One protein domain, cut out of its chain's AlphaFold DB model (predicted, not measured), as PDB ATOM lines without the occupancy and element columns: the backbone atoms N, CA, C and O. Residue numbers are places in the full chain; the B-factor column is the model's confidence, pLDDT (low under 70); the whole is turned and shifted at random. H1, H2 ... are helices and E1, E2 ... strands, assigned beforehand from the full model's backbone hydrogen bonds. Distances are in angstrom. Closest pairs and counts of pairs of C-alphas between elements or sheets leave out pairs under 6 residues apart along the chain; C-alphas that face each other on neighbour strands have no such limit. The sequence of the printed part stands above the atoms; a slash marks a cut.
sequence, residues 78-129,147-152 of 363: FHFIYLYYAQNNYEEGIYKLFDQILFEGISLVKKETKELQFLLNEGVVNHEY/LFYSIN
ATOM      1  N   PHE A  78     179.120 157.562 130.784       85.19
ATOM      2  CA  PHE A  78     179.185 156.106 130.887       85.19
ATOM      3  C   PHE A  78     178.732 155.374 129.622       85.19
ATOM      4  O   PHE A  78     178.777 154.147 129.604       85.19
ATOM      5  N   HIS A  79     178.367 156.078 128.543       86.56
ATOM      6  CA  HIS A  79     177.937 155.436 127.292       86.56
ATOM      7  C   HIS A  79     178.949 154.409 126.778       86.56
ATOM      8  O   HIS A  79     178.561 153.331 126.348       86.56
ATOM      9  N   PHE A  80     180.248 154.699 126.880       84.50
ATOM     10  CA  PHE A  80     181.291 153.745 126.499       84.50
ATOM     11  C   PHE A  80     181.218 152.432 127.301       84.50
ATOM     12  O   PHE A  80     181.375 151.357 126.731       84.50
ATOM     13  N   ILE A  81     180.936 152.508 128.606       88.19
ATOM     14  CA  ILE A  81     180.792 151.328 129.471       88.19
ATOM     15  C   ILE A  81     179.561 150.521 129.054       88.19
ATOM     16  O   ILE A  81     179.624 149.297 128.982       88.19
ATOM     17  N   TYR A  82     178.459 151.199 128.731       90.94
ATOM     18  CA  TYR A  82     177.237 150.555 128.253       90.94
ATOM     19  C   TYR A  82     177.418 149.858 126.907       90.94
ATOM     20  O   TYR A  82     176.959 148.733 126.740       90.94
ATOM     21  N   LEU A  83     178.132 150.488 125.972       89.69
ATOM     22  CA  LEU A  83     178.464 149.877 124.687       89.69
ATOM     23  C   LEU A  83     179.373 148.663 124.865       89.69
ATOM     24  O   LEU A  83     179.104 147.619 124.281       89.69
ATOM     25  N   TYR A  84     180.395 148.765 125.718       89.38
ATOM     26  CA  TYR A  84     181.266 147.635 126.036       89.38
ATOM     27  C   TYR A  84     180.490 146.474 126.674       89.38
ATOM     28  O   TYR A  84     180.691 145.316 126.314       89.38
ATOM     29  N   TYR A  85     179.568 146.769 127.591       90.94
ATOM     30  CA  TYR A  85     178.686 145.764 128.178       90.94
ATOM     31  C   TYR A  85     177.823 145.072 127.113       90.94
ATOM     32  O   TYR A  85     177.798 143.844 127.055       90.94
ATOM     33  N   ALA A  86     177.157 145.854 126.259       91.00
ATOM     34  CA  ALA A  86     176.276 145.339 125.217       91.00
ATOM     35  C   ALA A  86     177.043 144.496 124.189       91.00
ATOM     36  O   ALA A  86     176.578 143.428 123.810       91.00
ATOM     37  N   GLN A  87     178.240 144.929 123.789       91.12
ATOM     38  CA  GLN A  87     179.086 144.204 122.840       91.12
ATOM     39  C   GLN A  87     179.497 142.815 123.352       91.12
ATOM     40  O   GLN A  87     179.651 141.893 122.557       91.12
ATOM     41  N   ASN A  88     179.688 142.659 124.666       89.25
ATOM     42  CA  ASN A  88     180.115 141.390 125.261       89.25
ATOM     43  C   ASN A  88     178.952 140.467 125.652       89.25
ATOM     44  O   ASN A  88     179.162 139.264 125.785       89.25
ATOM     45  N   ASN A  89     177.752 141.013 125.871       88.81
ATOM     46  CA  ASN A  89     176.599 140.248 126.359       88.81
ATOM     47  C   ASN A  89     175.516 140.000 125.305       88.81
ATOM     48  O   ASN A  89     174.682 139.120 125.506       88.81
ATOM     49  N   TYR A  90     175.499 140.754 124.204       91.69
ATOM     50  CA  TYR A  90     174.466 140.649 123.179       91.69
ATOM     51  C   TYR A  90     175.029 140.219 121.828       91.69
ATOM     52  O   TYR A  90     176.161 140.531 121.466       91.69
ATOM     53  N   GLU A  91     174.195 139.526 121.054       92.12
ATOM     54  CA  GLU A  91     174.492 139.208 119.660       92.12
ATOM     55  C   GLU A  91     174.614 140.487 118.819       92.12
ATOM     56  O   GLU A  91     174.020 141.521 119.132       92.12
ATOM     57  N   GLU A  92     175.342 140.409 117.703       90.62
ATOM     58  CA  GLU A  92     175.682 141.572 116.874       90.62
ATOM     59  C   GLU A  92     174.450 142.382 116.422       90.62
ATOM     60  O   GLU A  92     174.487 143.615 116.402       90.62
ATOM     61  N   GLY A  93     173.345 141.704 116.091       88.81
ATOM     62  CA  GLY A  93     172.088 142.351 115.701       88.81
ATOM     63  C   GLY A  93     171.444 143.150 116.838       88.81
ATOM     64  O   GLY A  93     171.019 144.287 116.634       88.81
ATOM     65  N   ILE A  94     171.442 142.590 118.050       91.31
ATOM     66  CA  ILE A  94     170.906 143.235 119.256       91.31
ATOM     67  C   ILE A  94     171.801 144.408 119.665       91.31
ATOM     68  O   ILE A  94     171.296 145.490 119.960       91.31
ATOM     69  N   TYR A  95     173.123 144.227 119.619       91.75
ATOM     70  CA  TYR A  95     174.095 145.283 119.899       91.75
ATOM     71  C   TYR A  95     173.918 146.491 118.970       91.75
ATOM     72  O   TYR A  95     173.861 147.620 119.449       91.75
ATOM     73  N   LYS A  96     173.774 146.276 117.655       90.31
ATOM     74  CA  LYS A  96     173.564 147.364 116.682       90.31
ATOM     75  C   LYS A  96     172.284 148.151 116.957       90.31
ATOM     76  O   LYS A  96     172.293 149.377 116.882       90.31
ATOM     77  N   LEU A  97     171.196 147.456 117.297       89.94
ATOM     78  CA  LEU A  97     169.940 148.105 117.670       89.94
ATOM     79  C   LEU A  97     170.087 148.896 118.979       89.94
ATOM     80  O   LEU A  97     169.636 150.036 119.064       89.94
ATOM     81  N   PHE A  98     170.747 148.317 119.982       91.56
ATOM     82  CA  PHE A  98     171.035 148.985 121.250       91.56
ATOM     83  C   PHE A  98     171.876 150.254 121.050       91.56
ATOM     84  O   PHE A  98     171.525 151.305 121.584       91.56
ATOM     85  N   ASP A  99     172.941 150.173 120.251       90.44
ATOM     86  CA  ASP A  99     173.819 151.294 119.901       90.44
ATOM     87  C   ASP A  99     173.028 152.439 119.250       90.44
ATOM     88  O   ASP A  99     173.115 153.599 119.666       90.44
ATOM     89  N   GLN A 100     172.159 152.099 118.293       88.56
ATOM     90  CA  GLN A 100     171.279 153.064 117.645       88.56
ATOM     91  C   GLN A 100     170.352 153.765 118.651       88.56
ATOM     92  O   GLN A 100     170.306 154.997 118.683       88.56
ATOM     93  N   ILE A 101     169.647 153.008 119.501       89.12
ATOM     94  CA  ILE A 101     168.718 153.576 120.492       89.12
ATOM     95  C   ILE A 101     169.478 154.443 121.508       89.12
ATOM     96  O   ILE A 101     169.013 155.529 121.857       89.12
ATOM     97  N   LEU A 102     170.662 154.013 121.954       88.88
ATOM     98  CA  LEU A 102     171.492 154.757 122.904       88.88
ATOM     99  C   LEU A 102     171.932 156.121 122.344       88.88
ATOM    100  O   LEU A 102     171.937 157.115 123.075       88.88
ATOM    101  N   PHE A 103     172.299 156.193 121.060       85.06
ATOM    102  CA  PHE A 103     172.754 157.438 120.433       85.06
ATOM    103  C   PHE A 103     171.620 158.365 119.984       85.06
ATOM    104  O   PHE A 103     171.762 159.590 120.082       85.06
ATOM    105  N   GLU A 104     170.513 157.811 119.490       84.19
ATOM    106  CA  GLU A 104     169.332 158.584 119.089       84.19
ATOM    107  C   GLU A 104     168.534 159.085 120.308       84.19
ATOM    108  O   GLU A 104     167.909 160.145 120.246       84.19
ATOM    109  N   GLY A 105     168.611 158.369 121.434       83.81
ATOM    110  CA  GLY A 105     167.888 158.642 122.673       83.81
ATOM    111  C   GLY A 105     166.469 158.090 122.618       83.81
ATOM    112  O   GLY A 105     166.180 157.046 123.199       83.81
ATOM    113  N   ILE A 106     165.584 158.794 121.918       83.62
ATOM    114  CA  ILE A 106     164.260 158.295 121.549       83.62
ATOM    115  C   ILE A 106     164.378 157.743 120.129       83.62
ATOM    116  O   ILE A 106     164.717 158.485 119.212       83.62
ATOM    117  N   SER A 107     164.096 156.461 119.924       83.19
ATOM    118  CA  SER A 107     164.124 155.863 118.586       83.19
ATOM    119  C   SER A 107     162.736 155.397 118.165       83.19
ATOM    120  O   SER A 107     161.975 154.844 118.964       83.19
ATOM    121  N   LEU A 108     162.397 155.653 116.901       80.75
ATOM    122  CA  LEU A 108     161.169 155.177 116.277       80.75
ATOM    123  C   LEU A 108     161.459 153.864 115.557       80.75
ATOM    124  O   LEU A 108     162.099 153.862 114.504       80.75
ATOM    125  N   VAL A 109     160.897 152.766 116.056       73.44
ATOM    126  CA  VAL A 109     161.019 151.469 115.388       73.44
ATOM    127  C   VAL A 109     159.696 151.126 114.707       73.44
ATOM    128  O   VAL A 109     158.669 150.939 115.354       73.44
ATOM    129  N   LYS A 110     159.709 151.071 113.368       68.62
ATOM    130  CA  LYS A 110     158.497 150.896 112.538       68.62
ATOM    131  C   LYS A 110     157.846 149.513 112.669       68.62
ATOM    132  O   LYS A 110     156.659 149.382 112.384       68.62
ATOM    133  N   LYS A 111     158.618 148.486 113.023       72.56
ATOM    134  CA  LYS A 111     158.155 147.107 113.231       72.56
ATOM    135  C   LYS A 111     158.883 146.520 114.429       72.56
ATOM    136  O   LYS A 111     160.100 146.637 114.494       72.56
ATOM    137  N   GLU A 112     158.157 145.874 115.332       75.44
ATOM    138  CA  GLU A 112     158.782 145.114 116.414       75.44
ATOM    139  C   GLU A 112     159.606 143.968 115.822       75.44
ATOM    140  O   GLU A 112     159.074 143.084 115.148       75.44
ATOM    141  N   THR A 113     160.920 144.024 116.022       84.69
ATOM    142  CA  THR A 113     161.840 142.953 115.638       84.69
ATOM    143  C   THR A 113     162.092 142.030 116.830       84.69
ATOM    144  O   THR A 113     161.801 142.386 117.975       84.69
ATOM    145  N   LYS A 114     162.646 140.836 116.582       87.25
ATOM    146  CA  LYS A 114     162.976 139.883 117.657       87.25
ATOM    147  C   LYS A 114     164.001 140.471 118.631       87.25
ATOM    148  O   LYS A 114     163.899 140.262 119.833       87.25
ATOM    149  N   GLU A 115     164.946 141.245 118.111       89.00
ATOM    150  CA  GLU A 115     165.982 141.944 118.871       89.00
ATOM    151  C   GLU A 115     165.378 143.002 119.801       89.00
ATOM    152  O   GLU A 115     165.792 143.129 120.951       89.00
ATOM    153  N   LEU A 116     164.362 143.734 119.330       86.56
ATOM    154  CA  LEU A 116     163.663 144.715 120.153       86.56
ATOM    155  C   LEU A 116     162.858 144.040 121.266       86.56
ATOM    156  O   LEU A 116     162.921 144.478 122.409       86.56
ATOM    157  N   GLN A 117     162.139 142.961 120.946       86.75
ATOM    158  CA  GLN A 117     161.405 142.184 121.948       86.75
ATOM    159  C   GLN A 117     162.344 141.599 123.005       86.75
ATOM    160  O   GLN A 117     162.015 141.619 124.186       86.75
ATOM    161  N   PHE A 118     163.539 141.154 122.611       89.56
ATOM    162  CA  PHE A 118     164.565 140.717 123.553       89.56
ATOM    163  C   PHE A 118     164.975 141.843 124.518       89.56
ATOM    164  O   PHE A 118     164.935 141.653 125.730       89.56
ATOM    165  N   LEU A 119     165.302 143.035 124.005       88.81
ATOM    166  CA  LEU A 119     165.697 144.183 124.837       88.81
ATOM    167  C   LEU A 119     164.569 144.698 125.749       88.81
ATOM    168  O   LEU A 119     164.848 145.189 126.845       88.81
ATOM    169  N   LEU A 120     163.313 144.586 125.302       87.81
ATOM    170  CA  LEU A 120     162.124 144.892 126.103       87.81
ATOM    171  C   LEU A 120     161.933 143.872 127.230       87.81
ATOM    172  O   LEU A 120     161.721 144.267 128.372       87.81
ATOM    173  N   ASN A 121     162.062 142.578 126.928       86.19
ATOM    174  CA  ASN A 121     161.952 141.508 127.923       86.19
ATOM    175  C   ASN A 121     163.065 141.591 128.977       86.19
ATOM    176  O   ASN A 121     162.825 141.314 130.145       86.19
ATOM    177  N   GLU A 122     164.262 142.025 128.579       84.88
ATOM    178  CA  GLU A 122     165.385 142.294 129.484       84.88
ATOM    179  C   GLU A 122     165.208 143.578 130.323       84.88
ATOM    180  O   GLU A 122     166.042 143.867 131.185       84.88
ATOM    181  N   GLY A 123     164.183 144.395 130.046       84.38
ATOM    182  CA  GLY A 123     163.919 145.664 130.732       84.38
ATOM    183  C   GLY A 123     164.945 146.771 130.450       84.38
ATOM    184  O   GLY A 123     164.940 147.808 131.115       84.38
ATOM    185  N   VAL A 124     165.844 146.567 129.481       88.31
ATOM    186  CA  VAL A 124     166.896 147.529 129.098       88.31
ATOM    187  C   VAL A 124     166.334 148.646 128.223       88.31
ATOM    188  O   VAL A 124     166.881 149.748 128.201       88.31
ATOM    189  N   VAL A 125     165.224 148.388 127.534       88.94
ATOM    190  CA  VAL A 125     164.491 149.368 126.734       88.94
ATOM    191  C   VAL A 125     163.100 149.566 127.329       88.94
ATOM    192  O   VAL A 125     162.424 148.602 127.671       88.94
ATOM    193  N   ASN A 126     162.659 150.821 127.419       86.50
ATOM    194  CA  ASN A 126     161.314 151.195 127.846       86.50
ATOM    195  C   ASN A 126     160.481 151.694 126.659       86.50
ATOM    196  O   ASN A 126     161.002 152.363 125.760       86.50
ATOM    197  N   HIS A 127     159.173 151.441 126.715       82.69
ATOM    198  CA  HIS A 127     158.198 152.099 125.850       82.69
ATOM    199  C   HIS A 127     157.986 153.551 126.290       82.69
ATOM    200  O   HIS A 127     157.599 153.827 127.425       82.69
ATOM    201  N   GLU A 128     158.173 154.483 125.363       77.31
ATOM    202  CA  GLU A 128     157.786 155.878 125.526       77.31
ATOM    203  C   GLU A 128     156.392 156.066 124.920       77.31
ATOM    204  O   GLU A 128     156.218 156.141 123.700       77.31
ATOM    205  N   TYR A 129     155.371 156.129 125.773       60.19
ATOM    206  CA  TYR A 129     154.028 156.475 125.322       60.19
ATOM    207  C   TYR A 129     153.961 157.973 125.037       60.19
ATOM    208  O   TYR A 129     153.884 158.797 125.948       60.19
ATOM    209  N   LEU A 147     155.433 153.550 118.081       73.31
ATOM    210  CA  LEU A 147     156.033 153.111 119.330       73.31
ATOM    211  C   LEU A 147     157.441 153.697 119.384       73.31
ATOM    212  O   LEU A 147     158.270 153.443 118.506       73.31
ATOM    213  N   PHE A 148     157.671 154.529 120.390       84.31
ATOM    214  CA  PHE A 148     158.969 155.115 120.657       84.31
ATOM    215  C   PHE A 148     159.644 154.349 121.784       84.31
ATOM    216  O   PHE A 148     158.988 153.891 122.721       84.31
ATOM    217  N   TYR A 149     160.958 154.224 121.681       86.88
ATOM    218  CA  TYR A 149     161.761 153.418 122.586       86.88
ATOM    219  C   TYR A 149     162.926 154.234 123.116       86.88
ATOM    220  O   TYR A 149     163.498 155.044 122.387       86.88
ATOM    221  N   SER A 150     163.283 154.016 124.378       89.31
ATOM    222  CA  SER A 150     164.480 154.615 124.965       89.31
ATOM    223  C   SER A 150     165.147 153.684 125.969       89.31
ATOM    224  O   SER A 150     164.512 152.768 126.491       89.31
ATOM    225  N   ILE A 151     166.434 153.912 126.232       90.88
ATOM    226  CA  ILE A 151     167.210 153.103 127.176       90.88
ATOM    227  C   ILE A 151     166.760 153.358 128.619       90.88
ATOM    228  O   ILE A 151     166.658 154.500 129.075       90.88
ATOM    229  N   ASN A 152     166.568 152.272 129.362       90.06
ATOM    230  CA  ASN A 152     166.407 152.270 130.805       90.06
ATOM    231  C   ASN A 152     167.783 152.223 131.488       90.06
ATOM    232  O   ASN A 152     168.332 151.153 131.767       90.06
TER     233      ASN A 152
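What this domain is: This is residues 78 to 129 and 147 to 152 of the 363 residues of an uncharacterized protein of Enterocytozoon hepatopenaei (UniProt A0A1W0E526). Two helices side by side, H1 and H2, form a hairpin, and on the side of H2 away from H1 are the short helix H3, near the first part of H2, and a small two-stranded sheet, E1 and E2. H2 is thus in the middle, with E2 the nearer strand to it. The printed part has 58 residues, with three named helices and two named strands in the order H1 H2 H3 E1 E2; the sheet is antiparallel and the class is mostly helix. The whole is compact, with a radius of gyration of the C-alphas of 10.4 A, and spans 28 by 21 by 17 A.

How they stand to each other: H1, residues 78 to 89, touches H2, residues 92 to 104, closest at the C-alphas of Ala 86 and Tyr 95, 5.7 A apart; this helical hairpin has a shallow tilt of 16 degrees, opposite ways. H2 touches H3, residues 114 to 121, with residues 93 to 97 alone, closest at the C-alphas of Ile 94 and Glu 115, 5.1 A apart, at a steep tilt of 65 degrees. E1, residues 125 to 128, is the antiparallel neighbour of E2, residues 148 to 151, with N 126 and O 150 at 2.8 A, within hydrogen-bond range. The closest C-alphas of H2 and E2, Ile 101 and Ser 150, are 6.2 A apart. Residues 107 to 108 also pair antiparallel with 148 to 149 of E2. H1 and H3 are apart. In H1, H2 and H3 every O i to N i+4 pair is within hydrogen-bond range.

Where its parts are: H1 begins at C-alpha 78 (179.185, 156.106, 130.887) and is 16.7 A long; H2 is 18.3 A and H3 10.4 A. E1 is 9.4 A; E2, 10.7 A, ends at C-alpha 151 (167.210, 153.103, 127.176).

The domain as a whole: Residues 130 to 146 are not printed, and C-alphas 129 and 147 are 7.2 A apart across the cut. Of the links printed whole, none is long. Residues 110 and 129 are under pLDDT 70.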